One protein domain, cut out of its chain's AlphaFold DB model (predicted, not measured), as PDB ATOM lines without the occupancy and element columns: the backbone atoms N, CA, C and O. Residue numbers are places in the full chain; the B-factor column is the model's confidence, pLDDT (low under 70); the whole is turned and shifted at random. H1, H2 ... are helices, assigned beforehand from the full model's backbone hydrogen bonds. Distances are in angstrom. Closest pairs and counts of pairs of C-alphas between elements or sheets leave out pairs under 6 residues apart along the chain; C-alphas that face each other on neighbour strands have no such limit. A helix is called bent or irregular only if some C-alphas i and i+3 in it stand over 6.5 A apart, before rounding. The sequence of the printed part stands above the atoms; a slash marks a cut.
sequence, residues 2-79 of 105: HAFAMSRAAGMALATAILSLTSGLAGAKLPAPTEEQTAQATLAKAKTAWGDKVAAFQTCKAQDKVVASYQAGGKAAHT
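What this domain is: This is residues 2 to 79 of the 105 residues of an uncharacterized protein of Ralstonia sp. SET104 (UniProt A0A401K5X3). Two long helices form the legs of an open, flat U, joined at its closed end by a loop of residues 23 to 34, with an empty gap between the legs. H1 is the shorter leg; H2 folds back along the longer one and turns sharply near its far end. The printed part has 78 residues, with H1 then H2 and no named strand: all helix. It is extended, with a radius of gyration of the C-alphas of 21.8 A, and spans 67 by 35 by 12 A.

Where its parts are: H1, residues 2 to 22, begins at C-alpha 2 (154.148, 90.845, 92.742) and is 31.3 A long. H2, residues 35 to 78, measures 55.7 A and ends at C-alpha 78 (137.424, 113.568, 83.447).

How they stand to each other: H1 and H2 are apart. H2 has a kink of 100 degrees near residue 72 and is irregular: C-alphas 74 and 77 are 8.1 A apart. O i to N i+4 pairs are within hydrogen-bond range in 16 of 17 cases in H1 and 35 of 40 in H2.

The domain as a whole: The C-alphas farthest apart, of Lys 29 and Gly 74, are 66.9 A apart. The printed part has no cut; the link of 12 residues is long. Residues 2 to 66 stand free. pLDDT is under 70 at residues 2 to 11 and 19 to 40.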
ATOM      1  N   HIS A   2     153.903  92.302  92.672       37.19
ATOM      2  CA  HIS A   2     154.148  90.845  92.742       37.19
ATOM      3  C   HIS A   2     154.201  90.247  94.163       37.19
ATOM      4  O   HIS A   2     153.661  89.169  94.389       37.19
ATOM      5  N   ALA A   3     154.754  90.968  95.145       47.03
ATOM      6  CA  ALA A   3     154.845  90.488  96.532       47.03
ATOM      7  C   ALA A   3     153.468  90.307  97.210       47.03
ATOM      8  O   ALA A   3     153.259  89.362  97.967       47.03
ATOM      9  N   PHE A   4     152.495  91.167  96.886       49.19
ATOM     10  CA  PHE A   4     151.122  91.064  97.398       49.19
ATOM     11  C   PHE A   4     150.355  89.880  96.785       49.19
ATOM     12  O   PHE A   4     149.546  89.250  97.463       49.19
ATOM     13  N   ALA A   5     150.627  89.553  95.516       48.31
ATOM     14  CA  ALA A   5     150.025  88.410  94.831       48.31
ATOM     15  C   ALA A   5     150.530  87.074  95.404       48.31
ATOM     16  O   ALA A   5     149.736  86.163  95.636       48.31
ATOM     17  N   MET A   6     151.827  86.987  95.713       52.78
ATOM     18  CA  MET A   6     152.445  85.794  96.305       52.78
ATOM     19  C   MET A   6     151.952  85.531  97.737       52.78
ATOM     20  O   MET A   6     151.678  84.385  98.089       52.78
ATOM     21  N   SER A   7     151.741  86.584  98.537       55.28
ATOM     22  CA  SER A   7     151.188  86.464  99.897       55.28
ATOM     23  C   SER A   7     149.723  85.995  99.907       55.28
ATOM     24  O   SER A   7     149.340  85.156 100.721       55.28
ATOM     25  N   ARG A   8     148.900  86.469  98.956       67.12
ATOM     26  CA  ARG A   8     147.507  86.006  98.798       67.12
ATOM     27  C   ARG A   8     147.429  84.552  98.322       67.12
ATOM     28  O   ARG A   8     146.577  83.815  98.805       67.12
ATOM     29  N   ALA A   9     148.325  84.134  97.426       58.38
ATOM     30  CA  ALA A   9     148.384  82.757  96.934       58.38
ATOM     31  C   ALA A   9     148.789  81.760  98.034       58.38
ATOM     32  O   ALA A   9     148.152  80.719  98.182       58.38
ATOM     33  N   ALA A  10     149.787  82.107  98.856       66.50
ATOM     34  CA  ALA A  10     150.203  81.285  99.991       66.50
ATOM     35  C   ALA A  10     149.097  81.161 101.056       66.50
ATOM     36  O   ALA A  10     148.839  80.066 101.555       66.50
ATOM     37  N   GLY A  11     148.388  82.258 101.351       65.94
ATOM     38  CA  GLY A  11     147.244  82.235 102.267       65.94
ATOM     39  C   GLY A  11     146.089  81.365 101.760       65.94
ATOM     40  O   GLY A  11     145.488  80.622 102.535       65.94
ATOM     41  N   MET A  12     145.809  81.399 100.454       73.25
ATOM     42  CA  MET A  12     144.733  80.605  99.855       73.25
ATOM     43  C   MET A  12     145.072  79.107  99.795       73.25
ATOM     44  O   MET A  12     144.186  78.287 100.019       73.25
ATOM     45  N   ALA A  13     146.346  78.756  99.580       73.44
ATOM     46  CA  ALA A  13     146.834  77.374  99.617       73.44
ATOM     47  C   ALA A  13     146.817  76.765 101.032       73.44
ATOM     48  O   ALA A  13     146.508  75.587 101.206       73.44
ATOM     49  N   LEU A  14     147.116  77.564 102.061       75.00
ATOM     50  CA  LEU A  14     147.042  77.107 103.450       75.00
ATOM     51  C   LEU A  14     145.585  76.869 103.881       75.00
ATOM     52  O   LEU A  14     145.287  75.875 104.538       75.00
ATOM     53  N   ALA A  15     144.667  77.746 103.463       71.19
ATOM     54  CA  ALA A  15     143.242  77.596 103.745       71.19
ATOM     55  C   ALA A  15     142.641  76.344 103.080       71.19
ATOM     56  O   ALA A  15     141.885  75.619 103.728       71.19
ATOM     57  N   THR A  16     142.997  76.047 101.824       73.88
ATOM     58  CA  THR A  16     142.544  74.816 101.153       73.88
ATOM     59  C   THR A  16     143.112  73.562 101.805       73.88
ATOM     60  O   THR A  16     142.357  72.609 101.994       73.88
ATOM     61  N   ALA A  17     144.384  73.573 102.221       73.38
ATOM     62  CA  ALA A  17     144.997  72.452 102.934       73.38
ATOM     63  C   ALA A  17     144.265  72.142 104.254       73.38
ATOM     64  O   ALA A  17     143.887  70.996 104.499       73.38
ATOM     65  N   ILE A  18     143.979  73.165 105.067       71.50
ATOM     66  CA  ILE A  18     143.250  73.000 106.335       71.50
ATOM     67  C   ILE A  18     141.829  72.467 106.088       71.50
ATOM     68  O   ILE A  18     141.385  71.556 106.787       71.50
ATOM     69  N   LEU A  19     141.135  72.968 105.060       66.44
ATOM     70  CA  LEU A  19     139.783  72.519 104.724       66.44
ATOM     71  C   LEU A  19     139.765  71.041 104.294       66.44
ATOM     72  O   LEU A  19     138.902  70.284 104.741       66.44
ATOM     73  N   SER A  20     140.756  70.597 103.510       63.50
ATOM     74  CA  SER A  20     140.881  69.190 103.102       63.50
ATOM     75  C   SER A  20     141.128  68.223 104.264       63.50
ATOM     76  O   SER A  20     140.648  67.092 104.202       63.50
ATOM     77  N   LEU A  21     141.789  68.654 105.346       61.94
ATOM     78  CA  LEU A  21     141.969  67.813 106.539       61.94
ATOM     79  C   LEU A  21     140.655  67.592 107.312       61.94
ATOM     80  O   LEU A  21     140.489  66.559 107.957       61.94
ATOM     81  N   THR A  22     139.698  68.521 107.227       60.59
ATOM     82  CA  THR A  22     138.408  68.409 107.938       60.59
ATOM     83  C   THR A  22     137.348  67.578 107.204       60.59
ATOM     84  O   THR A  22     136.410  67.094 107.837       60.59
ATOM     85  N   SER A  23     137.515  67.325 105.900       58.53
ATOM     86  CA  SER A  23     136.550  66.569 105.080       58.53
ATOM     87  C   SER A  23     136.487  65.062 105.382       58.53
ATOM     88  O   SER A  23     135.578  64.386 104.905       58.53
ATOM     89  N   GLY A  24     137.424  64.514 106.166       54.88
ATOM     90  CA  GLY A  24     137.498  63.078 106.480       54.88
ATOM     91  C   GLY A  24     136.749  62.626 107.742       54.88
ATOM     92  O   GLY A  24     136.610  61.427 107.961       54.88
ATOM     93  N   LEU A  25     136.253  63.549 108.576       52.94
ATOM     94  CA  LEU A  25     135.616  63.215 109.865       52.94
ATOM     95  C   LEU A  25     134.089  63.006 109.779       52.94
ATOM     96  O   LEU A  25     133.463  62.657 110.774       52.94
ATOM     97  N   ALA A  26     133.480  63.144 108.597       55.09
ATOM     98  CA  ALA A  26     132.042  62.933 108.376       55.09
ATOM     99  C   ALA A  26     131.700  61.499 107.907       55.09
ATOM    100  O   ALA A  26     130.796  61.288 107.103       55.09
ATOM    101  N   GLY A  27     132.441  60.500 108.394       51.66
ATOM    102  CA  GLY A  27     132.286  59.083 108.044       51.66
ATOM    103  C   GLY A  27     131.391  58.272 108.989       51.66
ATOM    104  O   GLY A  27     131.590  57.069 109.111       51.66
ATOM    105  N   ALA A  28     130.430  58.890 109.681       48.59
ATOM    106  CA  ALA A  28     129.470  58.183 110.531       48.59
ATOM    107  C   ALA A  28     128.061  58.357 109.957       48.59
ATOM    108  O   ALA A  28     127.474  59.417 110.117       48.59
ATOM    109  N   LYS A  29     127.565  57.331 109.247       46.97
ATOM    110  CA  LYS A  29     126.200  57.151 108.709       46.97
ATOM    111  C   LYS A  29     125.182  58.176 109.241       46.97
ATOM    112  O   LYS A  29     124.505  57.919 110.235       46.97
ATOM    113  N   LEU A  30     125.078  59.324 108.565       40.09
ATOM    114  CA  LEU A  30     124.100  60.344 108.922       40.09
ATOM    115  C   LEU A  30     122.696  59.798 108.598       40.09
ATOM    116  O   LEU A  30     122.475  59.355 107.464       40.09
ATOM    117  N   PRO A  31     121.749  59.791 109.557       54.75
ATOM    118  CA  PRO A  31     120.336  59.646 109.224       54.75
ATOM    119  C   PRO A  31     119.965  60.730 108.206       54.75
ATOM    120  O   PRO A  31     120.576  61.801 108.201       54.75
ATOM    121  N   ALA A  32     119.027  60.412 107.309       54.56
ATOM    122  CA  ALA A  32     118.595  61.287 106.220       54.56
ATOM    123  C   ALA A  32     118.507  62.751 106.692       54.56
ATOM    124  O   ALA A  32     117.976  62.968 107.787       54.56
ATOM    125  N   PRO A  33     119.049  63.721 105.925       54.41
ATOM    126  CA  PRO A  33     119.102  65.121 106.329       54.41
ATOM    127  C   PRO A  33     117.713  65.543 106.786       54.41
ATOM    128  O   PRO A  33     116.761  65.545 106.010       54.41
ATOM    129  N   THR A  34     117.594  65.797 108.084       57.03
ATOM    130  CA  THR A  34     116.329  66.207 108.686       57.03
ATOM    131  C   THR A  34     115.923  67.539 108.057       57.03
ATOM    132  O   THR A  34     116.785  68.347 107.708       57.03
ATOM    133  N   GLU A  35     114.622  67.775 107.885       58.81
ATOM    134  CA  GLU A  35     114.057  69.020 107.326       58.81
ATOM    135  C   GLU A  35     114.704  70.287 107.944       58.81
ATOM    136  O   GLU A  35     114.959  71.279 107.259       58.81
ATOM    137  N   GLU A  36     115.090  70.196 109.221       56.38
ATOM    138  CA  GLU A  36     115.852  71.177 110.004       56.38
ATOM    139  C   GLU A  36     117.198  71.588 109.362       56.38
ATOM    140  O   GLU A  36     117.551  72.769 109.330       56.38
ATOM    141  N   GLN A  37     117.965  70.643 108.809       64.69
ATOM    142  CA  GLN A  37     119.270  70.917 108.189       64.69
ATOM    143  C   GLN A  37     119.119  71.569 106.809       64.69
ATOM    144  O   GLN A  37     119.899  72.454 106.446       64.69
ATOM    145  N   THR A  38     118.082  71.192 106.057       63.31
ATOM    146  CA  THR A  38     117.753  71.818 104.766       63.31
ATOM    147  C   THR A  38     117.267  73.260 104.957       63.31
ATOM    148  O   THR A  38     117.644  74.152 104.184       63.31
ATOM    149  N   ALA A  39     116.518  73.528 106.032       62.50
ATOM    150  CA  ALA A  39     116.112  74.880 106.411       62.50
ATOM    151  C   ALA A  39     117.324  75.764 106.766       62.50
ATOM    152  O   ALA A  39     117.442  76.887 106.263       62.50
ATOM    153  N   GLN A  40     118.280  75.250 107.547       67.69
ATOM    154  CA  GLN A  40     119.503  75.988 107.891       67.69
ATOM    155  C   GLN A  40     120.406  76.239 106.674       67.69
ATOM    156  O   GLN A  40     120.943  77.340 106.528       67.69
ATOM    157  N   ALA A  41     120.532  75.270 105.761       74.25
ATOM    158  CA  ALA A  41     121.301  75.435 104.527       74.25
ATOM    159  C   ALA A  41     120.696  76.508 103.604       74.25
ATOM    160  O   ALA A  41     121.422  77.311 103.013       74.25
ATOM    161  N   THR A  42     119.365  76.558 103.511       76.44
ATOM    162  CA  THR A  42     118.648  77.591 102.747       76.44
ATOM    163  C   THR A  42     118.839  78.973 103.371       76.44
ATOM    164  O   THR A  42     119.138  79.935 102.660       76.44
ATOM    165  N   LEU A  43     118.761  79.075 104.703       76.38
ATOM    166  CA  LEU A  43     119.016  80.321 105.425       76.38
ATOM    167  C   LEU A  43     120.467  80.796 105.217       76.38
ATOM    168  O   LEU A  43     120.699  81.970 104.932       76.38
ATOM    169  N   ALA A  44     121.445  79.894 105.320       83.69
ATOM    170  CA  ALA A  44     122.854  80.217 105.107       83.69
ATOM    171  C   ALA A  44     123.096  80.757 103.690       83.69
ATOM    172  O   ALA A  44     123.684  81.826 103.541       83.69
ATOM    173  N   LYS A  45     122.559  80.090 102.658       82.06
ATOM    174  CA  LYS A  45     122.637  80.576 101.271       82.06
ATOM    175  C   LYS A  45     121.988  81.949 101.101       82.06
ATOM    176  O   LYS A  45     122.557  82.806 100.429       82.06
ATOM    177  N   ALA A  46     120.837  82.184 101.728       84.75
ATOM    178  CA  ALA A  46     120.166  83.477 101.667       84.75
ATOM    179  C   ALA A  46     120.965  84.588 102.365       84.75
ATOM    180  O   ALA A  46     121.066  85.691 101.828       84.75
ATOM    181  N   LYS A  47     121.577  84.304 103.522       86.00
ATOM    182  CA  LYS A  47     122.472  85.246 104.210       86.00
ATOM    183  C   LYS A  47     123.711  85.562 103.384       86.00
ATOM    184  O   LYS A  47     124.081  86.729 103.320       86.00
ATOM    185  N   THR A  48     124.313  84.571 102.726       89.50
ATOM    186  CA  THR A  48     125.445  84.799 101.816       89.50
ATOM    187  C   THR A  48     125.030  85.687 100.651       89.50
ATOM    188  O   THR A  48     125.632  86.735 100.454       89.50
ATOM    189  N   ALA A  49     123.935  85.351  99.964       89.31
ATOM    190  CA  ALA A  49     123.443  86.147  98.843       89.31
ATOM    191  C   ALA A  49     123.098  87.591  99.251       89.31
ATOM    192  O   ALA A  49     123.315  88.524  98.482       89.31
ATOM    193  N   TRP A  50     122.564  87.802 100.456       91.38
ATOM    194  CA  TRP A  50     122.339  89.149 100.982       91.38
ATOM    195  C   TRP A  50     123.649  89.857 101.344       91.38
ATOM    196  O   TRP A  50     123.829  91.019 100.986       91.38
ATOM    197  N   GLY A  51     124.587  89.155 101.983       92.06
ATOM    198  CA  GLY A  51     125.922  89.662 102.288       92.06
ATOM    199  C   GLY A  51     126.678  90.116 101.039       92.06
ATOM    200  O   GLY A  51     127.291  91.181 101.059       92.06
ATOM    201  N   ASP A  52     126.552  89.386  99.930       92.62
ATOM    202  CA  ASP A  52     127.134  89.765  98.639       92.62
ATOM    203  C   ASP A  52     126.540  91.079  98.112       92.62
ATOM    204  O   ASP A  52     127.271  91.948  97.629       92.62
ATOM    205  N   LYS A  53     125.225  91.286  98.268       91.31
ATOM    206  CA  LYS A  53     124.583  92.559  97.902       91.31
ATOM    207  C   LYS A  53     125.060  93.715  98.788       91.31
ATOM    208  O   LYS A  53     125.321  94.802  98.278       91.31
ATOM    209  N   VAL A  54     125.229  93.486 100.093       94.12
ATOM    210  CA  VAL A  54     125.801  94.482 101.021       94.12
ATOM    211  C   VAL A  54     127.243  94.815 100.649       94.12
ATOM    212  O   VAL A  54     127.613  95.988 100.603       94.12
ATOM    213  N   ALA A  55     128.058  93.811 100.335       93.12
ATOM    214  CA  ALA A  55     129.436  94.016  99.908       93.12
ATOM    215  C   ALA A  55     129.513  94.827  98.602       93.12
ATOM    216  O   ALA A  55     130.338  95.742  98.488       93.12
ATOM    217  N   ALA A  56     128.625  94.553  97.643       92.12
ATOM    218  CA  ALA A  56     128.521  95.323  96.406       92.12
ATOM    219  C   ALA A  56     128.130  96.787  96.674       92.12
ATOM    220  O   ALA A  56     128.764  97.698  96.137       92.12
ATOM    221  N   PHE A  57     127.160  97.025  97.561       92.75
ATOM    222  CA  PHE A  57     126.765  98.375  97.968       92.75
ATOM    223  C   PHE A  57     127.925  99.154  98.601       92.75
ATOM    224  O   PHE A  57     128.213 100.284  98.202       92.75
ATOM    225  N   GLN A  58     128.658  98.535  99.528       92.75
ATOM    226  CA  GLN A  58     129.812  99.171 100.170       92.75
ATOM    227  C   GLN A  58     130.946  99.452  99.180       92.75
ATOM    228  O   GLN A  58     131.598 100.495  99.262       92.75
ATOM    229  N   THR A  59     131.154  98.561  98.211       92.81
ATOM    230  CA  THR A  59     132.128  98.770  97.134       92.81
ATOM    231  C   THR A  59     131.737  99.958  96.262       92.81
ATOM    232  O   THR A  59     132.584 100.803  95.978       92.81
ATOM    233  N   CYS A  60     130.457 100.073  95.901       93.00
ATOM    234  CA  CYS A  60     129.942 101.219  95.157       93.00
ATOM    235  C   CYS A  60     130.181 102.536  95.917       93.00
ATOM    236  O   CYS A  60     130.781 103.462  95.375       93.00
ATOM    237  N   LYS A  61     129.861 102.591  97.219       92.06
ATOM    238  CA  LYS A  61     130.126 103.793  98.034       92.06
ATOM    239  C   LYS A  61     131.610 104.147  98.114       92.06
ATOM    240  O   LYS A  61     131.969 105.325  98.153       92.06
ATOM    241  N   ALA A  62     132.484 103.144  98.171       91.75
ATOM    242  CA  ALA A  62     133.924 103.368  98.168       91.75
ATOM    243  C   ALA A  62     134.398 103.955  96.829       91.75
ATOM    244  O   ALA A  62     135.202 104.889  96.832       91.75
ATOM    245  N   GLN A  63     133.874 103.460  95.706       91.38
ATOM    246  CA  GLN A  63     134.158 104.004  94.375       91.38
ATOM    247  C   GLN A  63     133.685 105.456  94.255       91.38
ATOM    248  O   GLN A  63     134.476 106.313  93.861       91.38
ATOM    249  N   ASP A  64     132.466 105.765  94.700       89.94
ATOM    250  CA  ASP A  64     131.933 107.133  94.694       89.94
ATOM    251  C   ASP A  64     132.791 108.097  95.517       89.94
ATOM    252  O   ASP A  64     133.047 109.227  95.100       89.94
ATOM    253  N   LYS A  65     133.314 107.652  96.665       89.94
ATOM    254  CA  LYS A  65     134.230 108.468  97.475       89.94
ATOM    255  C   LYS A  65     135.536 108.776  96.736       89.94
ATOM    256  O   LYS A  65     136.059 109.888  96.854       89.94
ATOM    257  N   VAL A  66     136.076 107.808  95.993       90.12
ATOM    258  CA  VAL A  66     137.286 108.005  95.178       90.12
ATOM    259  C   VAL A  66     137.002 108.987  94.046       90.12
ATOM    260  O   VAL A  66     137.775 109.927  93.856       90.12
ATOM    261  N   VAL A  67     135.869 108.828  93.360       88.88
ATOM    262  CA  VAL A  67     135.420 109.752  92.311       88.88
ATOM    263  C   VAL A  67     135.263 111.164  92.874       88.88
ATOM    264  O   VAL A  67     135.823 112.103  92.316       88.88
ATOM    265  N   ALA A  68     134.596 111.327  94.019       88.75
ATOM    266  CA  ALA A  68     134.416 112.626  94.665       88.75
ATOM    267  C   ALA A  68     135.753 113.282  95.048       88.75
ATOM    268  O   ALA A  68     135.956 114.470  94.802       88.75
ATOM    269  N   SER A  69     136.695 112.504  95.590       89.12
ATOM    270  CA  SER A  69     138.040 112.996  95.927       89.12
ATOM    271  C   SER A  69     138.814 113.437  94.679       89.12
ATOM    272  O   SER A  69     139.520 114.444  94.703       89.12
ATOM    273  N   TYR A  70     138.653 112.717  93.568       89.19
ATOM    274  CA  TYR A  70     139.267 113.064  92.289       89.19
ATOM    275  C   TYR A  70     138.651 114.329  91.667       89.19
ATOM    276  O   TYR A  70     139.378 115.205  91.191       89.19
ATOM    277  N   GLN A  71     137.324 114.476  91.739       87.88
ATOM    278  CA  GLN A  71     136.623 115.686  91.300       87.88
ATOM    279  C   GLN A  71     137.056 116.912  92.118       87.88
ATOM    280  O   GLN A  71     137.337 117.961  91.536       87.88
ATOM    281  N   ALA A  72     137.202 116.762  93.441       87.06
ATOM    282  CA  ALA A  72     137.693 117.815  94.333       87.06
ATOM    283  C   ALA A  72     139.121 118.285  93.982       87.06
ATOM    284  O   ALA A  72     139.453 119.448  94.190       87.06
ATOM    285  N   GLY A  73     139.943 117.425  93.367       88.56
ATOM    286  CA  GLY A  73     141.255 117.775  92.802       88.56
ATOM    287  C   GLY A  73     141.206 118.556  91.475       88.56
ATOM    288  O   GLY A  73     142.208 118.630  90.752       88.56
ATOM    289  N   GLY A  74     140.039 119.093  91.102       82.88
ATOM    290  CA  GLY A  74     139.842 119.887  89.888       82.88
ATOM    291  C   GLY A  74     139.897 119.067  88.598       82.88
ATOM    292  O   GLY A  74     140.215 119.610  87.542       82.88
ATOM    293  N   LYS A  75     139.650 117.753  88.664       83.06
ATOM    294  CA  LYS A  75     139.616 116.847  87.498       83.06
ATOM    295  C   LYS A  75     138.198 116.384  87.166       83.06
ATOM    296  O   LYS A  75     138.002 115.327  86.579       83.06
ATOM    297  N   ALA A  76     137.220 117.214  87.515       75.38
ATOM    298  CA  ALA A  76     135.804 116.917  87.369       75.38
ATOM    299  C   ALA A  76     135.370 116.624  85.920       75.38
ATOM    300  O   ALA A  76     134.542 115.754  85.662       75.38
ATOM    301  N   ALA A  77     136.007 117.290  84.954       79.50
ATOM    302  CA  ALA A  77     135.772 117.077  83.526       79.50
ATOM    303  C   ALA A  77     136.185 115.677  83.023       79.50
ATOM    304  O   ALA A  77     135.801 115.289  81.922       79.50
ATOM    305  N   HIS A  78     136.959 114.915  83.805       79.69
ATOM    306  CA  HIS A  78     137.424 113.568  83.447       79.69
ATOM    307  C   HIS A  78     136.639 112.452  84.142       79.69
ATOM    308  O   HIS A  78     136.987 111.279  84.020       79.69
ATOM    309  N   THR A  79     135.582 112.800  84.871       77.56
ATOM    310  CA  THR A  79     134.735 111.849  85.592       77.56
ATOM    311  C   THR A  79     133.355 111.782  84.966       77.56
ATOM    312  O   THR A  79     132.757 112.800  84.627       77.56
TER     313      THR A  79